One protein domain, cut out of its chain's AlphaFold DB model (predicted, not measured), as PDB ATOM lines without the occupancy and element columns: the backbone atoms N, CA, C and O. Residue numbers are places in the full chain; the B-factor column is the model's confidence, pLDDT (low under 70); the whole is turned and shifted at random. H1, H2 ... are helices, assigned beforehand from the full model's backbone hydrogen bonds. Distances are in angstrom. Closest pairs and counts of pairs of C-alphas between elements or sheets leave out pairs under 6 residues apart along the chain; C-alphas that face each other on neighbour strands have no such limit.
ATOM      1  N   ILE A 129     -10.003 -26.385 -24.450       96.88
ATOM      2  CA  ILE A 129     -10.062 -27.060 -23.148       96.88
ATOM      3  C   ILE A 129     -10.730 -26.143 -22.120       96.88
ATOM      4  O   ILE A 129     -10.255 -25.032 -21.855       96.88
ATOM      5  N   GLY A 130     -11.826 -26.621 -21.523       96.56
ATOM      6  CA  GLY A 130     -12.590 -25.905 -20.501       96.56
ATOM      7  C   GLY A 130     -11.841 -25.741 -19.174       96.56
ATOM      8  O   GLY A 130     -10.818 -26.373 -18.924       96.56
ATOM      9  N   ALA A 131     -12.355 -24.883 -18.287       94.81
ATOM     10  CA  ALA A 131     -11.688 -24.561 -17.020       94.81
ATOM     11  C   ALA A 131     -11.540 -25.769 -16.070       94.81
ATOM     12  O   ALA A 131     -10.506 -25.897 -15.416       94.81
ATOM     13  N   SER A 132     -12.537 -26.661 -16.015       96.12
ATOM     14  CA  SER A 132     -12.474 -27.901 -15.225       96.12
ATOM     15  C   SER A 132     -11.353 -28.816 -15.711       96.12
ATOM     16  O   SER A 132     -10.507 -29.243 -14.927       96.12
ATOM     17  N   ASP A 133     -11.298 -29.047 -17.019       97.25
ATOM     18  CA  ASP A 133     -10.333 -29.951 -17.639       97.25
ATOM     19  C   ASP A 133      -8.924 -29.362 -17.581       97.25
ATOM     20  O   ASP A 133      -7.956 -30.088 -17.377       97.25
ATOM     21  N   ARG A 134      -8.796 -28.030 -17.658       95.94
ATOM     22  CA  ARG A 134      -7.529 -27.331 -17.411       95.94
ATOM     23  C   ARG A 134      -7.001 -27.586 -16.006       95.94
ATOM     24  O   ARG A 134      -5.806 -27.811 -15.871       95.94
ATOM     25  N   ALA A 135      -7.851 -27.587 -14.977       94.62
ATOM     26  CA  ALA A 135      -7.409 -27.877 -13.612       94.62
ATOM     27  C   ALA A 135      -6.890 -29.320 -13.475       94.62
ATOM     28  O   ALA A 135      -5.842 -29.543 -12.864       94.62
ATOM     29  N   VAL A 136      -7.575 -30.283 -14.102       97.31
ATOM     30  CA  VAL A 136      -7.132 -31.687 -14.161       97.31
ATOM     31  C   VAL A 136      -5.805 -31.806 -14.915       97.31
ATOM     32  O   VAL A 136      -4.854 -32.404 -14.410       97.31
ATOM     33  N   LEU A 137      -5.710 -31.177 -16.089       96.12
ATOM     34  CA  LEU A 137      -4.501 -31.143 -16.904       96.12
ATOM     35  C   LEU A 137      -3.324 -30.536 -16.137       96.12
ATOM     36  O   LEU A 137      -2.233 -31.098 -16.169       96.12
ATOM     37  N   THR A 138      -3.532 -29.432 -15.413       94.25
ATOM     38  CA  THR A 138      -2.492 -28.817 -14.583       94.25
ATOM     39  C   THR A 138      -1.936 -29.818 -13.572       94.25
ATOM     40  O   THR A 138      -0.725 -30.002 -13.536       94.25
ATOM     41  N   GLY A 139      -2.782 -30.537 -12.828       94.62
ATOM     42  CA  GLY A 139      -2.308 -31.540 -11.863       94.62
ATOM     43  C   GLY A 139      -1.589 -32.741 -12.502       94.62
ATOM     44  O   GLY A 139      -0.705 -33.343 -11.891       94.62
ATOM     45  N   ILE A 140      -1.934 -33.112 -13.739       96.06
ATOM     46  CA  ILE A 140      -1.216 -34.154 -14.495       96.06
ATOM     47  C   ILE A 140       0.164 -33.643 -14.927       96.06
ATOM     48  O   ILE A 140       1.174 -34.284 -14.634       96.06
ATOM     49  N   VAL A 141       0.218 -32.473 -15.567       94.50
ATOM     50  CA  VAL A 141       1.460 -31.877 -16.080       94.50
ATOM     51  C   VAL A 141       2.422 -31.519 -14.946       94.50
ATOM     52  O   VAL A 141       3.620 -31.747 -15.089       94.50
ATOM     53  N   GLU A 142       1.929 -31.035 -13.802       92.25
ATOM     54  CA  GLU A 142       2.754 -30.787 -12.610       92.25
ATOM     55  C   GLU A 142       3.461 -32.070 -12.152       92.25
ATOM     56  O   GLU A 142       4.678 -32.068 -11.983       92.25
ATOM     57  N   ARG A 143       2.745 -33.198 -12.038       93.50
ATOM     58  CA  ARG A 143       3.354 -34.490 -11.668       93.50
ATOM     59  C   ARG A 143       4.410 -34.945 -12.676       93.50
ATOM     60  O   ARG A 143       5.475 -35.411 -12.275       93.50
ATOM     61  N   MET A 144       4.138 -34.784 -13.971       94.38
ATOM     62  CA  MET A 144       5.091 -35.126 -15.031       94.38
ATOM     63  C   MET A 144       6.347 -34.248 -14.977       94.38
ATOM     64  O   MET A 144       7.459 -34.761 -15.070       94.38
ATOM     65  N   LEU A 145       6.192 -32.934 -14.787       91.88
ATOM     66  CA  LEU A 145       7.312 -31.999 -14.671       91.88
ATOM     67  C   LEU A 145       8.171 -32.283 -13.438       91.88
ATOM     68  O   LEU A 145       9.398 -32.242 -13.545       91.88
ATOM     69  N   THR A 146       7.556 -32.615 -12.299       91.31
ATOM     70  CA  THR A 146       8.284 -33.039 -11.096       91.31
ATOM     71  C   THR A 146       9.148 -34.266 -11.395       91.31
ATOM     72  O   THR A 146      10.342 -34.265 -11.102       91.31
ATOM     73  N   GLN A 147       8.578 -35.281 -12.055       92.12
ATOM     74  CA  GLN A 147       9.298 -36.507 -12.414       92.12
ATOM     75  C   GLN A 147      10.460 -36.257 -13.391       92.12
ATOM     76  O   GLN A 147      11.507 -36.889 -13.275       92.12
ATOM     77  N   LEU A 148      10.289 -35.342 -14.351       91.56
ATOM     78  CA  LEU A 148      11.301 -35.029 -15.368       91.56
ATOM     79  C   LEU A 148      12.398 -34.073 -14.879       91.56
ATOM     80  O   LEU A 148      13.463 -34.017 -15.491       91.56
ATOM     81  N   SER A 149      12.152 -33.313 -13.808       89.62
ATOM     82  CA  SER A 149      13.104 -32.314 -13.315       89.62
ATOM     83  C   SER A 149      14.292 -32.972 -12.613       89.62
ATOM     84  O   SER A 149      15.403 -32.788 -13.079       89.62
ATOM     85  N   GLY A 150      14.095 -33.771 -11.555       83.56
ATOM     86  CA  GLY A 150      15.080 -34.688 -10.932       83.56
ATOM     87  C   GLY A 150      16.423 -34.139 -10.388       83.56
ATOM     88  O   GLY A 150      16.948 -34.666  -9.413       83.56
ATOM     89  N   THR A 151      17.010 -33.104 -10.988       88.75
ATOM     90  CA  THR A 151      18.284 -32.462 -10.629       88.75
ATOM     91  C   THR A 151      18.197 -30.963 -10.908       88.75
ATOM     92  O   THR A 151      17.410 -30.533 -11.753       88.75
ATOM     93  N   ARG A 152      19.034 -30.162 -10.236       87.25
ATOM     94  CA  ARG A 152      19.079 -28.703 -10.429       87.25
ATOM     95  C   ARG A 152      19.312 -28.326 -11.897       87.25
ATOM     96  O   ARG A 152      18.541 -27.569 -12.465       87.25
ATOM     97  N   ASP A 153      20.301 -28.935 -12.544       87.50
ATOM     98  CA  ASP A 153      20.633 -28.618 -13.938       87.50
ATOM     99  C   ASP A 153      19.507 -28.946 -14.934       87.50
ATOM    100  O   ASP A 153      19.368 -28.273 -15.955       87.50
ATOM    101  N   LEU A 154      18.730 -30.004 -14.691       88.19
ATOM    102  CA  LEU A 154      17.581 -30.347 -15.533       88.19
ATOM    103  C   LEU A 154      16.396 -29.414 -15.261       88.19
ATOM    104  O   LEU A 154      15.764 -28.971 -16.219       88.19
ATOM    105  N   ALA A 155      16.142 -29.065 -13.996       89.12
ATOM    106  CA  ALA A 155      15.153 -28.057 -13.618       89.12
ATOM    107  C   ALA A 155      15.426 -26.713 -14.318       89.12
ATOM    108  O   ALA A 155      14.542 -26.197 -15.007       89.12
ATOM    109  N   ASP A 156      16.665 -26.213 -14.241       88.19
ATOM    110  CA  ASP A 156      17.090 -24.957 -14.878       88.19
ATOM    111  C   ASP A 156      16.885 -25.027 -16.405       88.19
ATOM    112  O   ASP A 156      16.317 -24.125 -17.028       88.19
ATOM    113  N   ARG A 157      17.256 -26.155 -17.032       89.19
ATOM    114  CA  ARG A 157      17.044 -26.359 -18.473       89.19
ATOM    115  C   ARG A 157      15.570 -26.385 -18.850       89.19
ATOM    116  O   ARG A 157      15.223 -25.784 -19.861       89.19
ATOM    117  N   ILE A 158      14.712 -27.093 -18.121       89.88
ATOM    118  CA  ILE A 158      13.271 -27.166 -18.420       89.88
ATOM    119  C   ILE A 158      12.632 -25.776 -18.284       89.88
ATOM    120  O   ILE A 158      11.776 -25.405 -19.090       89.88
ATOM    121  N   CYS A 159      13.110 -24.976 -17.329       88.25
ATOM    122  CA  CYS A 159      12.561 -23.660 -17.018       88.25
ATOM    123  C   CYS A 159      13.139 -22.506 -17.854       88.25
ATOM    124  O   CYS A 159      12.608 -21.403 -17.782       88.25
ATOM    125  N   ARG A 160      14.146 -22.730 -18.711       91.38
ATOM    126  CA  ARG A 160      14.881 -21.679 -19.461       91.38
ATOM    127  C   ARG A 160      14.059 -20.784 -20.406       91.38
ATOM    128  O   ARG A 160      14.607 -19.873 -21.023       91.38
ATOM    129  N   LEU A 161      12.768 -21.067 -20.580       92.00
ATOM    130  CA  LEU A 161      11.810 -20.241 -21.328       92.00
ATOM    131  C   LEU A 161      10.558 -19.885 -20.508       92.00
ATOM    132  O   LEU A 161       9.611 -19.330 -21.059       92.00
ATOM    133  N   CYS A 162      10.498 -20.223 -19.223       89.50
ATOM    134  CA  CYS A 162       9.351 -19.916 -18.377       89.50
ATOM    135  C   CYS A 162       9.222 -18.408 -18.131       89.50
ATOM    136  O   CYS A 162      10.205 -17.676 -18.097       89.50
ATOM    137  N   ASP A 163       7.984 -17.946 -17.938       90.31
ATOM    138  CA  ASP A 163       7.753 -16.685 -17.238       90.31
ATOM    139  C   ASP A 163       7.718 -16.999 -15.745       90.31
ATOM    140  O   ASP A 163       6.711 -17.498 -15.244       90.31
ATOM    141  N   GLU A 164       8.825 -16.758 -15.044       84.81
ATOM    142  CA  GLU A 164       8.967 -17.137 -13.630       84.81
ATOM    143  C   GLU A 164       7.943 -16.427 -12.736       84.81
ATOM    144  O   GLU A 164       7.508 -16.971 -11.730       84.81
ATOM    145  N   ARG A 165       7.417 -15.274 -13.166       82.50
ATOM    146  CA  ARG A 165       6.342 -14.561 -12.453       82.50
ATOM    147  C   ARG A 165       5.017 -15.329 -12.426       82.50
ATOM    148  O   ARG A 165       4.152 -15.004 -11.619       82.50
ATOM    149  N   SER A 166       4.845 -16.305 -13.316       85.00
ATOM    150  CA  SER A 166       3.636 -17.125 -13.424       85.00
ATOM    151  C   SER A 166       3.732 -18.446 -12.653       85.00
ATOM    152  O   SER A 166       2.735 -19.161 -12.563       85.00
ATOM    153  N   CYS A 167       4.902 -18.775 -12.096       80.69
ATOM    154  CA  CYS A 167       5.145 -20.003 -11.341       80.69
ATOM    155  C   CYS A 167       5.591 -19.656  -9.913       80.69
ATOM    156  O   CYS A 167       6.786 -19.500  -9.706       80.69
ATOM    157  N   PRO A 168       4.694 -19.540  -8.919       75.94
ATOM    158  CA  PRO A 168       5.117 -19.258  -7.547       75.94
ATOM    159  C   PRO A 168       5.979 -20.399  -6.977       75.94
ATOM    160  O   PRO A 168       5.666 -21.568  -7.208       75.94
ATOM    161  N   ASP A 169       7.016 -20.066  -6.197       73.81
ATOM    162  CA  ASP A 169       7.987 -21.004  -5.594       73.81
ATOM    163  C   ASP A 169       7.308 -22.208  -4.938       73.81
ATOM    164  O   ASP A 169       7.678 -23.357  -5.170       73.81
ATOM    165  N   GLU A 170       6.269 -21.929  -4.152       76.12
ATOM    166  CA  GLU A 170       5.513 -22.899  -3.355       76.12
ATOM    167  C   GLU A 170       4.808 -23.964  -4.205       76.12
ATOM    168  O   GLU A 170       4.489 -25.043  -3.708       76.12
ATOM    169  N   ARG A 171       4.568 -23.672  -5.488       81.06
ATOM    170  CA  ARG A 171       3.882 -24.557  -6.435       81.06
ATOM    171  C   ARG A 171       4.764 -24.946  -7.623       81.06
ATOM    172  O   ARG A 171       4.288 -25.618  -8.532       81.06
ATOM    173  N   CYS A 172       6.034 -24.538  -7.655       86.88
ATOM    174  CA  CYS A 172       6.916 -24.839  -8.775       86.88
ATOM    175  C   CYS A 172       7.239 -26.349  -8.816       86.88
ATOM    176  O   CYS A 172       7.915 -26.848  -7.910       86.88
ATOM    177  N   PRO A 173       6.830 -27.094  -9.866       88.00
ATOM    178  CA  PRO A 173       7.080 -28.539  -9.943       88.00
ATOM    179  C   PRO A 173       8.571 -28.879 -10.005       88.00
ATOM    180  O   PRO A 173       9.020 -29.874  -9.439       88.00
ATOM    181  N   SER A 174       9.359 -28.021 -10.656       88.62
ATOM    182  CA  SER A 174      10.804 -28.204 -10.777       88.62
ATOM    183  C   SER A 174      11.540 -27.999  -9.452       88.62
ATOM    184  O   SER A 174      12.491 -28.724  -9.183       88.62
ATOM    185  N   GLU A 175      11.072 -27.094  -8.589       87.25
ATOM    186  CA  GLU A 175      11.602 -26.937  -7.226       87.25
ATOM    187  C   GLU A 175      11.140 -28.073  -6.303       87.25
ATOM    188  O   GLU A 175      11.916 -28.581  -5.491       87.25
ATOM    189  N   ALA A 176       9.888 -28.521  -6.451       87.94
ATOM    190  CA  ALA A 176       9.341 -29.639  -5.686       87.94
ATOM    191  C   ALA A 176      10.110 -30.950  -5.923       87.94
ATOM    192  O   ALA A 176      10.225 -31.762  -5.005       87.94
ATOM    193  N   ALA A 177      10.678 -31.128  -7.121       88.12
ATOM    194  CA  ALA A 177      11.501 -32.278  -7.488       88.12
ATOM    195  C   ALA A 177      12.874 -32.329  -6.792       88.12
ATOM    196  O   ALA A 177      13.575 -33.333  -6.909       88.12
ATOM    197  N   LEU A 178      13.282 -31.258  -6.102       87.94
ATOM    198  CA  LEU A 178      14.618 -31.129  -5.526       87.94
ATOM    199  C   LEU A 178      14.609 -31.259  -3.998       87.94
ATOM    200  O   LEU A 178      13.634 -30.851  -3.344       87.94
ATOM    201  N   PRO A 179      15.714 -31.767  -3.412       86.69
ATOM    202  CA  PRO A 179      15.961 -31.682  -1.979       86.69
ATOM    203  C   PRO A 179      15.859 -30.230  -1.481       86.69
ATOM    204  O   PRO A 179      16.284 -29.325  -2.207       86.69
ATOM    205  N   PRO A 180      15.320 -29.981  -0.271       86.94
ATOM    206  CA  PRO A 180      15.115 -28.629   0.256       86.94
ATOM    207  C   PRO A 180      16.348 -27.718   0.182       86.94
ATOM    208  O   PRO A 180      16.219 -26.542  -0.136       86.94
ATOM    209  N   GLU A 181      17.540 -28.258   0.418       87.50
ATOM    210  CA  GLU A 181      18.819 -27.545   0.398       87.50
ATOM    211  C   GLU A 181      19.276 -27.096  -0.997       87.50
ATOM    212  O   GLU A 181      20.137 -26.227  -1.109       87.50
ATOM    213  N   LEU A 182      18.714 -27.679  -2.059       83.38
ATOM    214  CA  LEU A 182      19.013 -27.307  -3.439       83.38
ATOM    215  C   LEU A 182      17.974 -26.357  -4.029       83.38
ATOM    216  O   LEU A 182      18.179 -25.914  -5.158       83.38
ATOM    217  N   ARG A 183      16.880 -26.055  -3.316       83.88
ATOM    218  CA  ARG A 183      15.797 -25.188  -3.799       83.88
ATOM    219  C   ARG A 183      16.234 -23.723  -3.869       83.88
ATOM    220  O   ARG A 183      16.894 -23.227  -2.963       83.88
ATOM    221  N   ALA A 184      15.865 -23.048  -4.952       75.00
ATOM    222  CA  ALA A 184      16.241 -21.667  -5.259       75.00
ATOM    223  C   ALA A 184      15.028 -20.728  -5.422       75.00
ATOM    224  O   ALA A 184      15.201 -19.511  -5.357       75.00
ATOM    225  N   GLY A 185      13.816 -21.272  -5.597       69.81
ATOM    226  CA  GLY A 185      12.599 -20.475  -5.797       69.81
ATOM    227  C   GLY A 185      12.463 -19.861  -7.200       69.81
ATOM    228  O   GLY A 185      13.111 -20.313  -8.138       69.81
ATOM    229  N   THR A 186      11.644 -18.811  -7.354       58.47
ATOM    230  CA  THR A 186      11.421 -17.996  -8.587       58.47
ATOM    231  C   THR A 186      12.630 -17.146  -8.988       58.47
ATOM    232  O   THR A 186      12.514 -16.167  -9.720       58.47
ATOM    233  N   LEU A 187      13.799 -17.500  -8.463       59.22
ATOM    234  CA  LEU A 187      15.112 -17.001  -8.846       59.22
ATOM    235  C   LEU A 187      15.974 -18.191  -9.290       59.22
ATOM    236  O   LEU A 187      17.153 -18.288  -8.942       59.22
ATOM    237  N   CYS A 188      15.343 -19.139  -9.991       51.88
ATOM    238  CA  CYS A 188      15.982 -20.349 -10.483       51.88
ATOM    239  C   CYS A 188      17.076 -19.939 -11.495       51.88
ATOM    240  O   CYS A 188      16.784 -19.204 -12.436       51.88
ATOM    241  N   PRO A 189      18.343 -20.332 -11.286       48.88
ATOM    242  CA  PRO A 189      19.492 -19.726 -11.960       48.88
ATOM    243  C   PRO A 189      19.619 -19.993 -13.470       48.88
ATOM    244  O   PRO A 189      19.571 -21.160 -13.926       48.88
TER     245      PRO A 189
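Overview. This is residues 129 to 189 of the 189 residues of the protein "MarR family transcriptional regulator" of Mycolicibacterium sp. CH28 (UniProt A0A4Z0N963). One long straight helix, H1, makes a handle whose beginning sticks out with residues 130 to 136, and at its far end the rest of the printed part folds into a small head. In that head the short helices H2 and H3 sit among two long loops, residues 160 to 172 and residues 177 to 189. The printed part has 61 residues with three named helices, H1, H2 and H3 in chain order, and no named strand; the class is all helix, with 31 residues in named elements. By its radius of gyration of the C-alphas, 11.8 A, the whole is compact, yet its outline is elongated, with spans of 36 by 22 by 18 A.

Arrangement. H1, residues 131 to 149, touches H3, residues 173 to 176, with its residues 142 to 149 alone; their closest C-alphas, those of Thr 146 and Pro 173, are 4.8 A apart. H1 and H2, residues 152 to 159, only just touch, with 3 pairs of C-alphas within 8 A, and touch only at the corner by their link, through residues 148 to 149 of H1 alone; the closest C-alphas, those of Ser 149 and Ala 155, are 4.7 A apart. They run opposite ways at a shallow tilt of 33 degrees, only just short of steep. H2 and H3 only just touch, with 3 pairs of C-alphas within 8 A, the closest being those of Ala 155 and Ser 174 at 5.2 A. In H1 and H2 every O i to N i+4 pair is within hydrogen-bond range; H3 is too short for such a pair, and its one O i to N i+3 pair is within range.

Along the chain. H1 measures 26.2 A from C-alpha 131 at (-11.688, -24.561, -17.020) to C-alpha 149 at (13.104, -32.314, -13.315). H2 measures 10.6 A from first to last C-alpha, and H3 measures 4.9 A, ending with C-alpha 176 at (9.341, -29.639, -5.686).

Size, cuts and confidence. The C-alphas farthest apart, those of Gly 130 and Glu 181, are 37.8 A apart. The printed part has no cut and ends at residue 189, the chain's last. The link from H1 to H2 is tight, and that from H2 to H3 is long, with 13 residues. Mean pLDDT of the printed part is 86.4, and residues 185 to 189 are under 70.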